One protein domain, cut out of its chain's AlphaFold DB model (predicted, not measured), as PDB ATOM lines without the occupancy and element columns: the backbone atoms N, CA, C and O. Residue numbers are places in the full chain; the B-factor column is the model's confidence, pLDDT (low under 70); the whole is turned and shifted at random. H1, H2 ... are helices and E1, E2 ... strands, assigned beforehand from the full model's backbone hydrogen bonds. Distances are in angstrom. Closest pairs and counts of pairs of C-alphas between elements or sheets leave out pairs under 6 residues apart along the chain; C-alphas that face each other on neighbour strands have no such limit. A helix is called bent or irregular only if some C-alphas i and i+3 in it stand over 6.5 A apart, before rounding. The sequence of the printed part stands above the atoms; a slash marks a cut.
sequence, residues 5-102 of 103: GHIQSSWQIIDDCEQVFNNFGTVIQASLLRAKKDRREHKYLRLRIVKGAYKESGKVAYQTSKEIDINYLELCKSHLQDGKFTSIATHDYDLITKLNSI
ATOM      1  N   GLY A   5      88.794  66.728  92.964       97.19
ATOM      2  CA  GLY A   5      88.463  67.007  91.565       97.19
ATOM      3  C   GLY A   5      86.963  67.175  91.303       97.19
ATOM      4  O   GLY A   5      86.581  67.924  90.405       97.19
ATOM      5  N   HIS A   6      86.112  66.558  92.124       97.81
ATOM      6  CA  HIS A   6      84.659  66.528  91.936       97.81
ATOM      7  C   HIS A   6      83.904  67.520  92.826       97.81
ATOM      8  O   HIS A   6      82.676  67.610  92.771       97.81
ATOM      9  N   ILE A   7      84.609  68.286  93.663       96.38
ATOM     10  CA  ILE A   7      83.965  69.195  94.619       96.38
ATOM     11  C   ILE A   7      83.206  70.303  93.899       96.38
ATOM     12  O   ILE A   7      82.074  70.605  94.261       96.38
ATOM     13  N   GLN A   8      83.809  70.906  92.873       95.81
ATOM     14  CA  GLN A   8      83.186  72.042  92.198       95.81
ATOM     15  C   GLN A   8      81.917  71.638  91.440       95.81
ATOM     16  O   GLN A   8      80.908  72.331  91.532       95.81
ATOM     17  N   SER A   9      81.946  70.508  90.731       97.62
ATOM     18  CA  SER A   9      80.763  69.971  90.051       97.62
ATOM     19  C   SER A   9      79.687  69.534  91.044       97.62
ATOM     20  O   SER A   9      78.507  69.755  90.795       97.62
ATOM     21  N   SER A  10      80.083  68.970  92.191       97.75
ATOM     22  CA  SER A  10      79.146  68.624  93.263       97.75
ATOM     23  C   SER A  10      78.424  69.860  93.800       97.75
ATOM     24  O   SER A  10      77.208  69.814  93.960       97.75
ATOM     25  N   TRP A  11      79.146  70.959  94.055       97.12
ATOM     26  CA  TRP A  11      78.537  72.211  94.516       97.12
ATOM     27  C   TRP A  11      77.565  72.793  93.500       97.12
ATOM     28  O   TRP A  11      76.458  73.134  93.886       97.12
ATOM     29  N   GLN A  12      77.908  72.783  92.209       97.00
ATOM     30  CA  GLN A  12      76.982  73.253  91.177       97.00
ATOM     31  C   GLN A  12      75.637  72.509  91.223       97.00
ATOM     32  O   GLN A  12      74.584  73.133  91.197       97.00
ATOM     33  N   ILE A  13      75.669  71.179  91.347       97.38
ATOM     34  CA  ILE A  13      74.445  70.370  91.444       97.38
ATOM     35  C   ILE A  13      73.678  70.683  92.735       97.38
ATOM     36  O   ILE A  13      72.452  70.731  92.729       97.38
ATOM     37  N   ILE A  14      74.384  70.881  93.851       97.19
ATOM     38  CA  ILE A  14      73.778  71.224  95.144       97.19
ATOM     39  C   ILE A  14      73.064  72.575  95.076       97.19
ATOM     40  O   ILE A  14      71.934  72.669  95.554       97.19
ATOM     41  N   ASP A  15      73.690  73.573  94.456       95.44
ATOM     42  CA  ASP A  15      73.132  74.915  94.292       95.44
ATOM     43  C   ASP A  15      71.871  74.875  93.421       95.44
ATOM     44  O   ASP A  15      70.851  75.472  93.775       95.44
ATOM     45  N   ASP A  16      71.896  74.097  92.333       96.25
ATOM     46  CA  ASP A  16      70.732  73.877  91.471       96.25
ATOM     47  C   ASP A  16      69.605  73.151  92.231       96.25
ATOM     48  O   ASP A  16      68.431  73.519  92.130       96.25
ATOM     49  N   CYS A  17      69.946  72.136  93.035       96.50
ATOM     50  CA  CYS A  17      68.984  71.424  93.876       96.50
ATOM     51  C   CYS A  17      68.348  72.331  94.933       96.50
ATOM     52  O   CYS A  17      67.164  72.169  95.222       96.50
ATOM     53  N   GLU A  18      69.094  73.277  95.503       93.81
ATOM     54  CA  GLU A  18      68.588  74.193  96.527       93.81
ATOM     55  C   GLU A  18      67.460  75.090  96.009       93.81
ATOM     56  O   GLU A  18      66.527  75.403  96.746       93.81
ATOM     57  N   GLN A  19      67.489  75.440  94.721       94.19
ATOM     58  CA  GLN A  19      66.431  76.244  94.108       94.19
ATOM     59  C   GLN A  19      65.093  75.495  93.995       94.19
ATOM     60  O   GLN A  19      64.054  76.124  93.790       94.19
ATOM     61  N   VAL A  20      65.102  74.161  94.105       97.00
ATOM     62  CA  VAL A  20      63.942  73.308  93.797       97.00
ATOM     63  C   VAL A  20      63.493  72.466  94.993       97.00
ATOM     64  O   VAL A  20      62.298  72.230  95.173       97.00
ATOM     65  N   PHE A  21      64.426  72.011  95.826       96.00
ATOM     66  CA  PHE A  21      64.183  71.057  96.905       96.00
ATOM     67  C   PHE A  21      64.612  71.628  98.259       96.00
ATOM     68  O   PHE A  21      65.557  72.399  98.360       96.00
ATOM     69  N   ASN A  22      63.953  71.200  99.338       92.31
ATOM     70  CA  ASN A  22      64.268  71.634 100.708       92.31
ATOM     71  C   ASN A  22      64.559  70.471 101.677       92.31
ATOM     72  O   ASN A  22      64.785  70.686 102.867       92.31
ATOM     73  N   ASN A  23      64.558  69.233 101.179       93.00
ATOM     74  CA  ASN A  23      64.645  68.000 101.964       93.00
ATOM     75  C   ASN A  23      65.919  67.195 101.668       93.00
ATOM     76  O   ASN A  23      65.921  65.966 101.760       93.00
ATOM     77  N   PHE A  24      67.010  67.876 101.326       95.25
ATOM     78  CA  PHE A  24      68.296  67.252 101.038       95.25
ATOM     79  C   PHE A  24      69.415  67.848 101.898       95.25
ATOM     80  O   PHE A  24      69.220  68.756 102.707       95.25
ATOM     81  N   GLY A  25      70.600  67.268 101.773       96.12
ATOM     82  CA  GLY A  25      71.793  67.724 102.460       96.12
ATOM     83  C   GLY A  25      73.036  67.224 101.749       96.12
ATOM     84  O   GLY A  25      72.956  66.448 100.797       96.12
ATOM     85  N   THR A  26      74.193  67.652 102.231       97.88
ATOM     86  CA  THR A  26      75.475  67.299 101.617       97.88
ATOM     87  C   THR A  26      76.548  67.032 102.670       97.88
ATOM     88  O   THR A  26      76.274  66.982 103.872       97.88
ATOM     89  N   VAL A  27      77.773  66.785 102.215       98.62
ATOM     90  CA  VAL A  27      78.917  66.387 103.030       98.62
ATOM     91  C   VAL A  27      80.030  67.431 102.928       98.62
ATOM     92  O   VAL A  27      80.399  67.824 101.827       98.62
ATOM     93  N   ILE A  28      80.614  67.806 104.068       98.62
ATOM     94  CA  ILE A  28      81.854  68.590 104.165       98.62
ATOM     95  C   ILE A  28      82.977  67.691 104.688       98.62
ATOM     96  O   ILE A  28      82.805  66.990 105.688       98.62
ATOM     97  N   GLN A  29      84.138  67.734 104.032       98.81
ATOM     98  CA  GLN A  29      85.335  66.985 104.419       98.81
ATOM     99  C   GLN A  29      86.328  67.903 105.141       98.81
ATOM    100  O   GLN A  29      86.867  68.832 104.545       98.81
ATOM    101  N   ALA A  30      86.585  67.638 106.421       98.75
ATOM    102  CA  ALA A  30      87.451  68.454 107.269       98.75
ATOM    103  C   ALA A  30      88.936  68.416 106.873       98.75
ATOM    104  O   ALA A  30      89.694  69.298 107.269       98.75
ATOM    105  N   SER A  31      89.369  67.434 106.084       98.56
ATOM    106  CA  SER A  31      90.742  67.374 105.589       98.56
ATOM    107  C   SER A  31      91.069  68.483 104.597       98.56
ATOM    108  O   SER A  31      92.236  68.818 104.437       98.56
ATOM    109  N   LEU A  32      90.071  69.086 103.951       98.62
ATOM    110  CA  LEU A  32      90.293  70.066 102.896       98.62
ATOM    111  C   LEU A  32      90.463  71.482 103.443       98.62
ATOM    112  O   LEU A  32      89.673  71.951 104.263       98.62
ATOM    113  N   LEU A  33      91.423  72.223 102.884       98.50
ATOM    114  CA  LEU A  33      91.692  73.618 103.260       98.50
ATOM    115  C   LEU A  33      90.494  74.540 102.972       98.50
ATOM    116  O   LEU A  33      90.271  75.527 103.671       98.50
ATOM    117  N   ARG A  34      89.680  74.197 101.963       98.19
ATOM    118  CA  ARG A  34      88.472  74.950 101.581       98.19
ATOM    119  C   ARG A  34      87.256  74.699 102.478       98.19
ATOM    120  O   ARG A  34      86.304  75.472 102.419       98.19
ATOM    121  N   ALA A  35      87.282  73.680 103.339       98.44
ATOM    122  CA  ALA A  35      86.101  73.205 104.066       98.44
ATOM    123  C   ALA A  35      85.394  74.295 104.889       98.44
ATOM    124  O   ALA A  35      84.167  74.361 104.910       98.44
ATOM    125  N   LYS A  36      86.153  75.195 105.531       98.38
ATOM    126  CA  LYS A  36      85.585  76.316 106.305       98.38
ATOM    127  C   LYS A  36      84.825  77.311 105.432       98.38
ATOM    128  O   LYS A  36      83.805  77.844 105.869       98.38
ATOM    129  N   LYS A  37      85.333  77.578 104.224       98.25
ATOM    130  CA  LYS A  37      84.677  78.451 103.244       98.25
ATOM    131  C   LYS A  37      83.376  77.800 102.784       98.25
ATOM    132  O   LYS A  37      82.323  78.397 102.980       98.25
ATOM    133  N   ASP A  38      83.461  76.565 102.296       97.94
ATOM    134  CA  ASP A  38      82.309  75.830 101.770       97.94
ATOM    135  C   ASP A  38      81.204  75.681 102.834       97.94
ATOM    136  O   ASP A  38      80.036  75.946 102.568       97.94
ATOM    137  N   ARG A  39      81.558  75.351 104.084       97.56
ATOM    138  CA  ARG A  39      80.600  75.267 105.201       97.56
ATOM    139  C   ARG A  39      79.908  76.598 105.495       97.56
ATOM    140  O   ARG A  39      78.735  76.604 105.848       97.56
ATOM    141  N   ARG A  40      80.630  77.721 105.409       97.50
ATOM    142  CA  ARG A  40      80.064  79.056 105.659       97.50
ATOM    143  C   ARG A  40      79.097  79.467 104.550       97.50
ATOM    144  O   ARG A  40      78.067  80.055 104.862       97.50
ATOM    145  N   GLU A  41      79.447  79.185 103.300       96.38
ATOM    146  CA  GLU A  41      78.614  79.488 102.129       96.38
ATOM    147  C   GLU A  41      77.307  78.690 102.174       96.38
ATOM    148  O   GLU A  41      76.243  79.271 102.010       96.38
ATOM    149  N   HIS A  42      77.371  77.421 102.579       95.25
ATOM    150  CA  HIS A  42      76.216  76.519 102.615       95.25
ATOM    151  C   HIS A  42      75.703  76.254 104.036       95.25
ATOM    152  O   HIS A  42      75.184  75.178 104.343       95.25
ATOM    153  N   LYS A  43      75.857  77.233 104.937       95.69
ATOM    154  CA  LYS A  43      75.560  77.085 106.375       95.69
ATOM    155  C   LYS A  43      74.106  76.750 106.698       95.69
ATOM    156  O   LYS A  43      73.798  76.436 107.837       95.69
ATOM    157  N   TYR A  44      73.199  76.926 105.741       94.25
ATOM    158  CA  TYR A  44      71.761  76.726 105.901       94.25
ATOM    159  C   TYR A  44      71.313  75.295 105.581       94.25
ATOM    160  O   TYR A  44      70.201  74.927 105.978       94.25
ATOM    161  N   LEU A  45      72.160  74.514 104.897       96.19
ATOM    162  CA  LEU A  45      71.890  73.131 104.520       96.19
ATOM    163  C   LEU A  45      71.990  72.198 105.728       96.19
ATOM    164  O   LEU A  45      72.658  72.465 106.724       96.19
ATOM    165  N   ARG A  46      71.375  71.021 105.606       97.00
ATOM    166  CA  ARG A  46      71.749  69.884 106.445       97.00
ATOM    167  C   ARG A  46      73.131  69.394 106.011       97.00
ATOM    168  O   ARG A  46      73.277  68.888 104.899       97.00
ATOM    169  N   LEU A  47      74.123  69.477 106.897       98.31
ATOM    170  CA  LEU A  47      75.490  69.044 106.595       98.31
ATOM    171  C   LEU A  47      75.888  67.803 107.394       98.31
ATOM    172  O   LEU A  47      75.678  67.714 108.606       98.31
ATOM    173  N   ARG A  48      76.513  66.846 106.708       98.69
ATOM    174  CA  ARG A  48      77.294  65.770 107.320       98.69
ATOM    175  C   ARG A  48      78.765  66.156 107.295       98.69
ATOM    176  O   ARG A  48      79.310  66.433 106.234       98.69
ATOM    177  N   ILE A  49      79.412  66.147 108.450       98.69
ATOM    178  CA  ILE A  49      80.825  66.507 108.571       98.69
ATOM    179  C   ILE A  49      81.616  65.223 108.793       98.69
ATOM    180  O   ILE A  49      81.280  64.434 109.674       98.69
ATOM    181  N   VAL A  50      82.633  65.004 107.959       98.81
ATOM    182  CA  VAL A  50      83.540  63.842 107.987       98.81
ATOM    183  C   VAL A  50      84.991  64.323 108.025       98.81
ATOM    184  O   VAL A  50      85.269  65.452 107.624       98.81
ATOM    185  N   LYS A  51      85.946  63.471 108.425       98.50
ATOM    186  CA  LYS A  51      87.380  63.789 108.250       98.50
ATOM    187  C   LYS A  51      87.756  63.893 106.766       98.50
ATOM    188  O   LYS A  51      88.446  64.823 106.383       98.50
ATOM    189  N   GLY A  52      87.231  62.998 105.932       97.38
ATOM    190  CA  GLY A  52      87.607  62.846 104.522       97.38
ATOM    191  C   GLY A  52      88.208  61.461 104.285       97.38
ATOM    192  O   GLY A  52      88.863  60.920 105.170       97.38
ATOM    193  N   ALA A  53      87.928  60.863 103.126       96.44
ATOM    194  CA  ALA A  53      88.287  59.469 102.824       96.44
ATOM    195  C   ALA A  53      89.391  59.329 101.761       96.44
ATOM    196  O   ALA A  53      89.919  58.238 101.567       96.44
ATOM    197  N   TYR A  54      89.739  60.421 101.079       96.56
ATOM    198  CA  TYR A  54      90.658  60.420  99.945       96.56
ATOM    199  C   TYR A  54      92.015  61.001 100.335       96.56
ATOM    200  O   TYR A  54      92.113  61.900 101.175       96.56
ATOM    201  N   LYS A  55      93.076  60.474  99.713       95.25
ATOM    202  CA  LYS A  55      94.435  60.984  99.881       95.25
ATOM    203  C   LYS A  55      94.659  62.145  98.921       95.25
ATOM    204  O   LYS A  55      94.876  61.942  97.733       95.25
ATOM    205  N   GLU A  56      94.657  63.344  99.479       97.81
ATOM    206  CA  GLU A  56      94.778  64.591  98.734       97.81
ATOM    207  C   GLU A  56      96.153  65.238  98.905       97.81
ATOM    208  O   GLU A  56      96.843  65.047  99.910       97.81
ATOM    209  N   SER A  57      96.556  66.042  97.921       97.75
ATOM    210  CA  SER A  57      97.836  66.751  97.992       97.75
ATOM    211  C   SER A  57      97.838  67.843  99.072       97.75
ATOM    212  O   SER A  57      96.821  68.490  99.330       97.75
ATOM    213  N   GLY A  58      99.019  68.149  99.620       97.62
ATOM    214  CA  GLY A  58      99.209  69.246 100.584       97.62
ATOM    215  C   GLY A  58      98.853  70.641 100.061       97.62
ATOM    216  O   GLY A  58      98.755  71.580 100.842       97.62
ATOM    217  N   LYS A  59      98.625  70.793  98.748       98.06
ATOM    218  CA  LYS A  59      98.135  72.045  98.155       98.06
ATOM    219  C   LYS A  59      96.666  72.315  98.484       98.06
ATOM    220  O   LYS A  59      96.239  73.463  98.425       98.06
ATOM    221  N   VAL A  60      95.893  71.268  98.773       98.19
ATOM    222  CA  VAL A  60      94.430  71.350  98.921       98.19
ATOM    223  C   VAL A  60      93.915  70.745 100.225       98.19
ATOM    224  O   VAL A  60      92.779  71.028 100.609       98.19
ATOM    225  N   ALA A  61      94.740  69.964 100.928       98.50
ATOM    226  CA  ALA A  61      94.357  69.276 102.153       98.50
ATOM    227  C   ALA A  61      95.425  69.351 103.251       98.50
ATOM    228  O   ALA A  61      96.627  69.306 102.977       98.50
ATOM    229  N   TYR A  62      94.970  69.384 104.502       98.44
ATOM    230  CA  TYR A  62      95.801  69.147 105.678       98.44
ATOM    231  C   TYR A  62      96.442  67.763 105.608       98.44
ATOM    232  O   TYR A  62      95.822  66.797 105.164       98.44
ATOM    233  N   GLN A  63      97.692  67.676 106.054       97.81
ATOM    234  CA  GLN A  63      98.487  66.452 105.934       97.81
ATOM    235  C   GLN A  63      98.617  65.705 107.264       97.81
ATOM    236  O   GLN A  63      98.969  64.527 107.266       97.81
ATOM    237  N   THR A  64      98.320  66.358 108.392       97.88
ATOM    238  CA  THR A  64      98.389  65.727 109.713       97.88
ATOM    239  C   THR A  64      97.000  65.480 110.289       97.88
ATOM    240  O   THR A  64      96.122  66.340 110.224       97.88
ATOM    241  N   SER A  65      96.806  64.325 110.932       96.75
ATOM    242  CA  SER A  65      95.541  64.003 111.609       96.75
ATOM    243  C   SER A  65      95.161  65.055 112.651       96.75
ATOM    244  O   SER A  65      93.994  65.391 112.774       96.75
ATOM    245  N   LYS A  66      96.147  65.644 113.341       98.12
ATOM    246  CA  LYS A  66      95.915  66.698 114.336       98.12
ATOM    247  C   LYS A  66      95.264  67.941 113.725       98.12
ATOM    248  O   LYS A  66      94.328  68.477 114.307       98.12
ATOM    249  N   GLU A  67      95.745  68.405 112.572       98.44
ATOM    250  CA  GLU A  67      95.141  69.548 111.874       98.44
ATOM    251  C   GLU A  67      93.731  69.220 111.376       98.44
ATOM    252  O   GLU A  67      92.820  70.035 111.531       98.44
ATOM    253  N   ILE A  68      93.536  68.009 110.842       98.62
ATOM    254  CA  ILE A  68      92.224  67.525 110.390       98.62
ATOM    255  C   ILE A  68      91.239  67.483 111.563       98.62
ATOM    256  O   ILE A  68      90.108  67.939 111.424       98.62
ATOM    257  N   ASP A  69      91.667  66.988 112.721       98.62
ATOM    258  CA  ASP A  69      90.851  66.867 113.931       98.62
ATOM    259  C   ASP A  69      90.453  68.230 114.499       98.62
ATOM    260  O   ASP A  69      89.294  68.434 114.865       98.62
ATOM    261  N   ILE A  70      91.391  69.183 114.527       98.44
ATOM    262  CA  ILE A  70      91.110  70.570 114.921       98.44
ATOM    263  C   ILE A  70      90.058  71.167 113.982       98.44
ATOM    264  O   ILE A  70      89.036  71.674 114.447       98.44
ATOM    265  N   ASN A  71      90.263  71.054 112.668       98.62
ATOM    266  CA  ASN A  71      89.322  71.597 111.695       98.62
ATOM    267  C   ASN A  71      87.952  70.899 111.771       98.62
ATOM    268  O   ASN A  71      86.920  71.556 111.688       98.62
ATOM    269  N   TYR A  72      87.923  69.581 111.984       98.69
ATOM    270  CA  TYR A  72      86.694  68.807 112.149       98.69
ATOM    271  C   TYR A  72      85.855  69.329 113.322       98.69
ATOM    272  O   TYR A  72      84.667  69.606 113.152       98.69
ATOM    273  N   LEU A  73      86.474  69.528 114.493       98.19
ATOM    274  CA  LEU A  73      85.786  70.060 115.673       98.19
ATOM    275  C   LEU A  73      85.253  71.476 115.431       98.19
ATOM    276  O   LEU A  73      84.116  71.770 115.798       98.19
ATOM    277  N   GLU A  74      86.036  72.341 114.783       97.94
ATOM    278  CA  GLU A  74      85.618  73.710 114.454       97.94
ATOM    279  C   GLU A  74      84.439  73.743 113.472       97.94
ATOM    280  O   GLU A  74      83.489  74.510 113.659       97.94
ATOM    281  N   LEU A  75      84.457  72.893 112.442       98.50
ATOM    282  CA  LEU A  75      83.360  72.766 111.480       98.50
ATOM    283  C   LEU A  75      82.084  72.253 112.156       98.50
ATOM    284  O   LEU A  75      81.016  72.830 111.951       98.50
ATOM    285  N   CYS A  76      82.192  71.212 112.990       97.88
ATOM    286  CA  CYS A  76      81.062  70.680 113.750       97.88
ATOM    287  C   CYS A  76      80.470  71.733 114.683       97.88
ATOM    288  O   CYS A  76      79.272  72.001 114.616       97.88
ATOM    289  N   LYS A  77      81.306  72.372 115.508       96.50
ATOM    290  CA  LYS A  77      80.868  73.403 116.452       96.50
ATOM    291  C   LYS A  77      80.197  74.571 115.736       96.50
ATOM    292  O   LYS A  77      79.099  74.960 116.111       96.50
ATOM    293  N   SER A  78      80.822  75.106 114.687       96.50
ATOM    294  CA  SER A  78      80.265  76.254 113.960       96.50
ATOM    295  C   SER A  78      78.923  75.941 113.298       96.50
ATOM    296  O   SER A  78      78.011  76.757 113.372       96.50
ATOM    297  N   HIS A  79      78.754  74.755 112.707       97.56
ATOM    298  CA  HIS A  79      77.483  74.391 112.079       97.56
ATOM    299  C   HIS A  79      76.371  74.089 113.102       97.56
ATOM    300  O   HIS A  79      75.212  74.432 112.872       97.56
ATOM    301  N   LEU A  80      76.718  73.517 114.262       95.38
ATOM    302  CA  LEU A  80      75.786  73.371 115.386       95.38
ATOM    303  C   LEU A  80      75.331  74.740 115.923       95.38
ATOM    304  O   LEU A  80      74.148  74.928 116.194       95.38
ATOM    305  N   GLN A  81      76.247  75.710 116.032       94.81
ATOM    306  CA  GLN A  81      75.939  77.083 116.460       94.81
ATOM    307  C   GLN A  81      75.044  77.842 115.472       94.81
ATOM    308  O   GLN A  81      74.274  78.699 115.899       94.81
ATOM    309  N   ASP A  82      75.084  77.498 114.184       95.38
ATOM    310  CA  ASP A  82      74.160  78.043 113.181       95.38
ATOM    311  C   ASP A  82      72.717  77.502 113.335       95.38
ATOM    312  O   ASP A  82      71.820  77.904 112.592       95.38
ATOM    313  N   GLY A  83      72.467  76.595 114.291       93.50
ATOM    314  CA  GLY A  83      71.136  76.054 114.586       93.50
ATOM    315  C   GLY A  83      70.625  75.069 113.530       93.50
ATOM    316  O   GLY A  83      69.421  74.828 113.433       93.50
ATOM    317  N   LYS A  84      71.523  74.515 112.708       93.88
ATOM    318  CA  LYS A  84      71.181  73.600 111.614       93.88
ATOM    319  C   LYS A  84      71.505  72.155 111.954       93.88
ATOM    320  O   LYS A  84      72.444  71.844 112.691       93.88
ATOM    321  N   PHE A  85      70.719  71.244 111.378       95.50
ATOM    322  CA  PHE A  85      70.920  69.818 111.591       95.50
ATOM    323  C   PHE A  85      72.308  69.405 111.095       95.50
ATOM    324  O   PHE A  85      72.626  69.541 109.910       95.50
ATOM    325  N   THR A  86      73.113  68.865 112.007       97.19
ATOM    326  CA  THR A  86      74.507  68.500 111.757       97.19
ATOM    327  C   THR A  86      74.688  67.009 112.003       97.19
ATOM    328  O   THR A  86      74.479  66.525 113.110       97.19
ATOM    329  N   SER A  87      75.076  66.256 110.976       98.06
ATOM    330  CA  SER A  87      75.461  64.851 111.135       98.06
ATOM    331  C   SER A  87      76.956  64.754 111.432       98.06
ATOM    332  O   SER A  87      77.781  64.988 110.551       98.06
ATOM    333  N   ILE A  88      77.295  64.398 112.671       97.69
ATOM    334  CA  ILE A  88      78.668  64.158 113.130       97.69
ATOM    335  C   ILE A  88      79.064  62.743 112.687       97.69
ATOM    336  O   ILE A  88      78.678  61.762 113.317       97.69
ATOM    337  N   ALA A  89      79.772  62.623 111.564       98.06
ATOM    338  CA  ALA A  89      80.127  61.336 110.972       98.06
ATOM    339  C   ALA A  89      81.596  61.000 111.260       98.06
ATOM    340  O   ALA A  89      82.495  61.236 110.450       98.06
ATOM    341  N   THR A  90      81.818  60.431 112.441       98.06
ATOM    342  CA  THR A  90      83.115  59.925 112.892       98.06
ATOM    343  C   THR A  90      82.922  58.729 113.822       98.06
ATOM    344  O   THR A  90      81.902  58.622 114.499       98.06
ATOM    345  N   HIS A  91      83.918  57.847 113.868       97.31
ATOM    346  CA  HIS A  91      84.038  56.792 114.880       97.31
ATOM    347  C   HIS A  91      85.062  57.152 115.968       97.31
ATOM    348  O   HIS A  91      85.335  56.353 116.858       97.31
ATOM    349  N   ASP A  92      85.662  58.340 115.875       98.00
ATOM    350  CA  ASP A  92      86.698  58.809 116.784       98.00
ATOM    351  C   ASP A  92      86.100  59.200 118.141       98.00
ATOM    352  O   ASP A  92      85.384  60.199 118.261       98.00
ATOM    353  N   TYR A  93      86.395  58.387 119.154       97.50
ATOM    354  CA  TYR A  93      85.857  58.533 120.502       97.50
ATOM    355  C   TYR A  93      86.253  59.860 121.164       97.50
ATOM    356  O   TYR A  93      85.423  60.488 121.828       97.50
ATOM    357  N   ASP A  94      87.481  60.331 120.944       96.88
ATOM    358  CA  ASP A  94      87.971  61.569 121.548       96.88
ATOM    359  C   ASP A  94      87.261  62.785 120.949       96.88
ATOM    360  O   ASP A  94      86.905  63.722 121.668       96.88
ATOM    361  N   LEU A  95      87.015  62.775 119.634       97.31
ATOM    362  CA  LEU A  95      86.261  63.843 118.971       97.31
ATOM    363  C   LEU A  95      84.796  63.861 119.407       97.31
ATOM    364  O   LEU A  95      84.257  64.937 119.666       97.31
ATOM    365  N   ILE A  96      84.168  62.688 119.521       96.94
ATOM    366  CA  ILE A  96      82.791  62.562 120.018       96.94
ATOM    367  C   ILE A  96      82.698  63.113 121.444       96.94
ATOM    368  O   ILE A  96      81.832  63.938 121.731       96.94
ATOM    369  N   THR A  97      83.627  62.721 122.317       96.69
ATOM    370  CA  THR A  97      83.658  63.165 123.718       96.69
ATOM    371  C   THR A  97      83.835  64.679 123.821       96.69
ATOM    372  O   THR A  97      83.098  65.332 124.555       96.69
ATOM    373  N   LYS A  98      84.747  65.265 123.034       95.75
ATOM    374  CA  LYS A  98      84.954  66.723 122.995       95.75
ATOM    375  C   LYS A  98      83.723  67.483 122.505       95.75
ATOM    376  O   LYS A  98      83.442  68.558 123.020       95.75
ATOM    377  N   LEU A  99      82.995  66.963 121.515       93.81
ATOM    378  CA  LEU A  99      81.771  67.611 121.027       93.81
ATOM    379  C   LEU A  99      80.647  67.539 122.064       93.81
ATOM    380  O   LEU A  99      79.973  68.543 122.283       93.81
ATOM    381  N   ASN A 100      80.511  66.403 122.750       91.31
ATOM    382  CA  ASN A 100      79.557  66.230 123.844       91.31
ATOM    383  C   ASN A 100      79.886  67.064 125.087       91.31
ATOM    384  O   ASN A 100      78.998  67.293 125.886       91.31
ATOM    385  N   SER A 101      81.133  67.498 125.296       89.00
ATOM    386  CA  SER A 101      81.473  68.360 126.439       89.00
ATOM    387  C   SER A 101      81.260  69.854 126.172       89.00
ATOM    388  O   SER A 101      81.445  70.669 127.072       89.00
ATOM    389  N   ILE A 102      80.978  70.238 124.924       73.19
ATOM    390  CA  ILE A 102      80.786  71.641 124.513       73.19
ATOM    391  C   ILE A 102      79.301  72.051 124.590       73.19
ATOM    392  O   ILE A 102      79.013  73.249 124.583       73.19
TER     393      ILE A 102
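What this domain is: This is residues 5 to 102 of the 103 residues of the protein "Proline dehydrogenase (Proline oxidase)" of Staphylococcus gallinarum (UniProt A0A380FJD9). Look for a small sheet of three parallel strands, order E1 E2 E3, with H2 and H3 packed over one face as a second layer; H1 only grazes the sheet near edge strand E1, and H4 packs on H3 at the far end. The 98 printed residues hold four named helices and three named strands, in the order H1 E1 H2 E2 H3 E3 H4, of the mixed class. The whole is compact, with a radius of gyration of the C-alphas of 13.4 A and spans of 38 by 32 by 19 A.

How they stand to each other: Start at E1, residues 25 to 29, parallel to E2, residues 46 to 50; N 28 and O 48 are 2.9 A apart, within hydrogen-bond range. E3, residues 86 to 88, is parallel to E2, with N 87 and O 47 at 2.8 A. H3, residues 65 to 81, is on the sheet at a height of 8.5 A, and runs along the strands, at 14 degrees to E2 on the local plane. With residues 75 to 79 alone it touches H2, residues 35 to 41, closest at the C-alphas of Lys 36 and Leu 75, 6.7 A. E1, H2, E2 and E2, H3, E3 are strand-helix-strand units, parallel neighbour strands with a helix between, both crossovers right-handed. H4, residues 93 to 100, touches H3, closest at the C-alphas of Leu 73 and Leu 95, 7.1 A. In H2, H3 and H4 every O i to N i+4 pair is within hydrogen-bond range; in H1, residues 5 to 18, 9 of 10 are.

Where its parts are: Find C-alpha 5 at (88.463, 67.007, 91.565), where H1 begins; it spans 21.7 A and is irregular, C-alphas 5 and 8 being 7.3 A apart. H3 spans 24.1 A, E1 13.7 A and E2 13.3 A. H4 ends at C-alpha 100, (79.557, 66.230, 123.844).

The domain as a whole: The C-alphas of Val 20 and Thr 64 are the two farthest apart, 38.7 A. The printed part has no cut; the link from E2 to H3, residues 51 to 64, is long. No printed residue is under 70 in pLDDT.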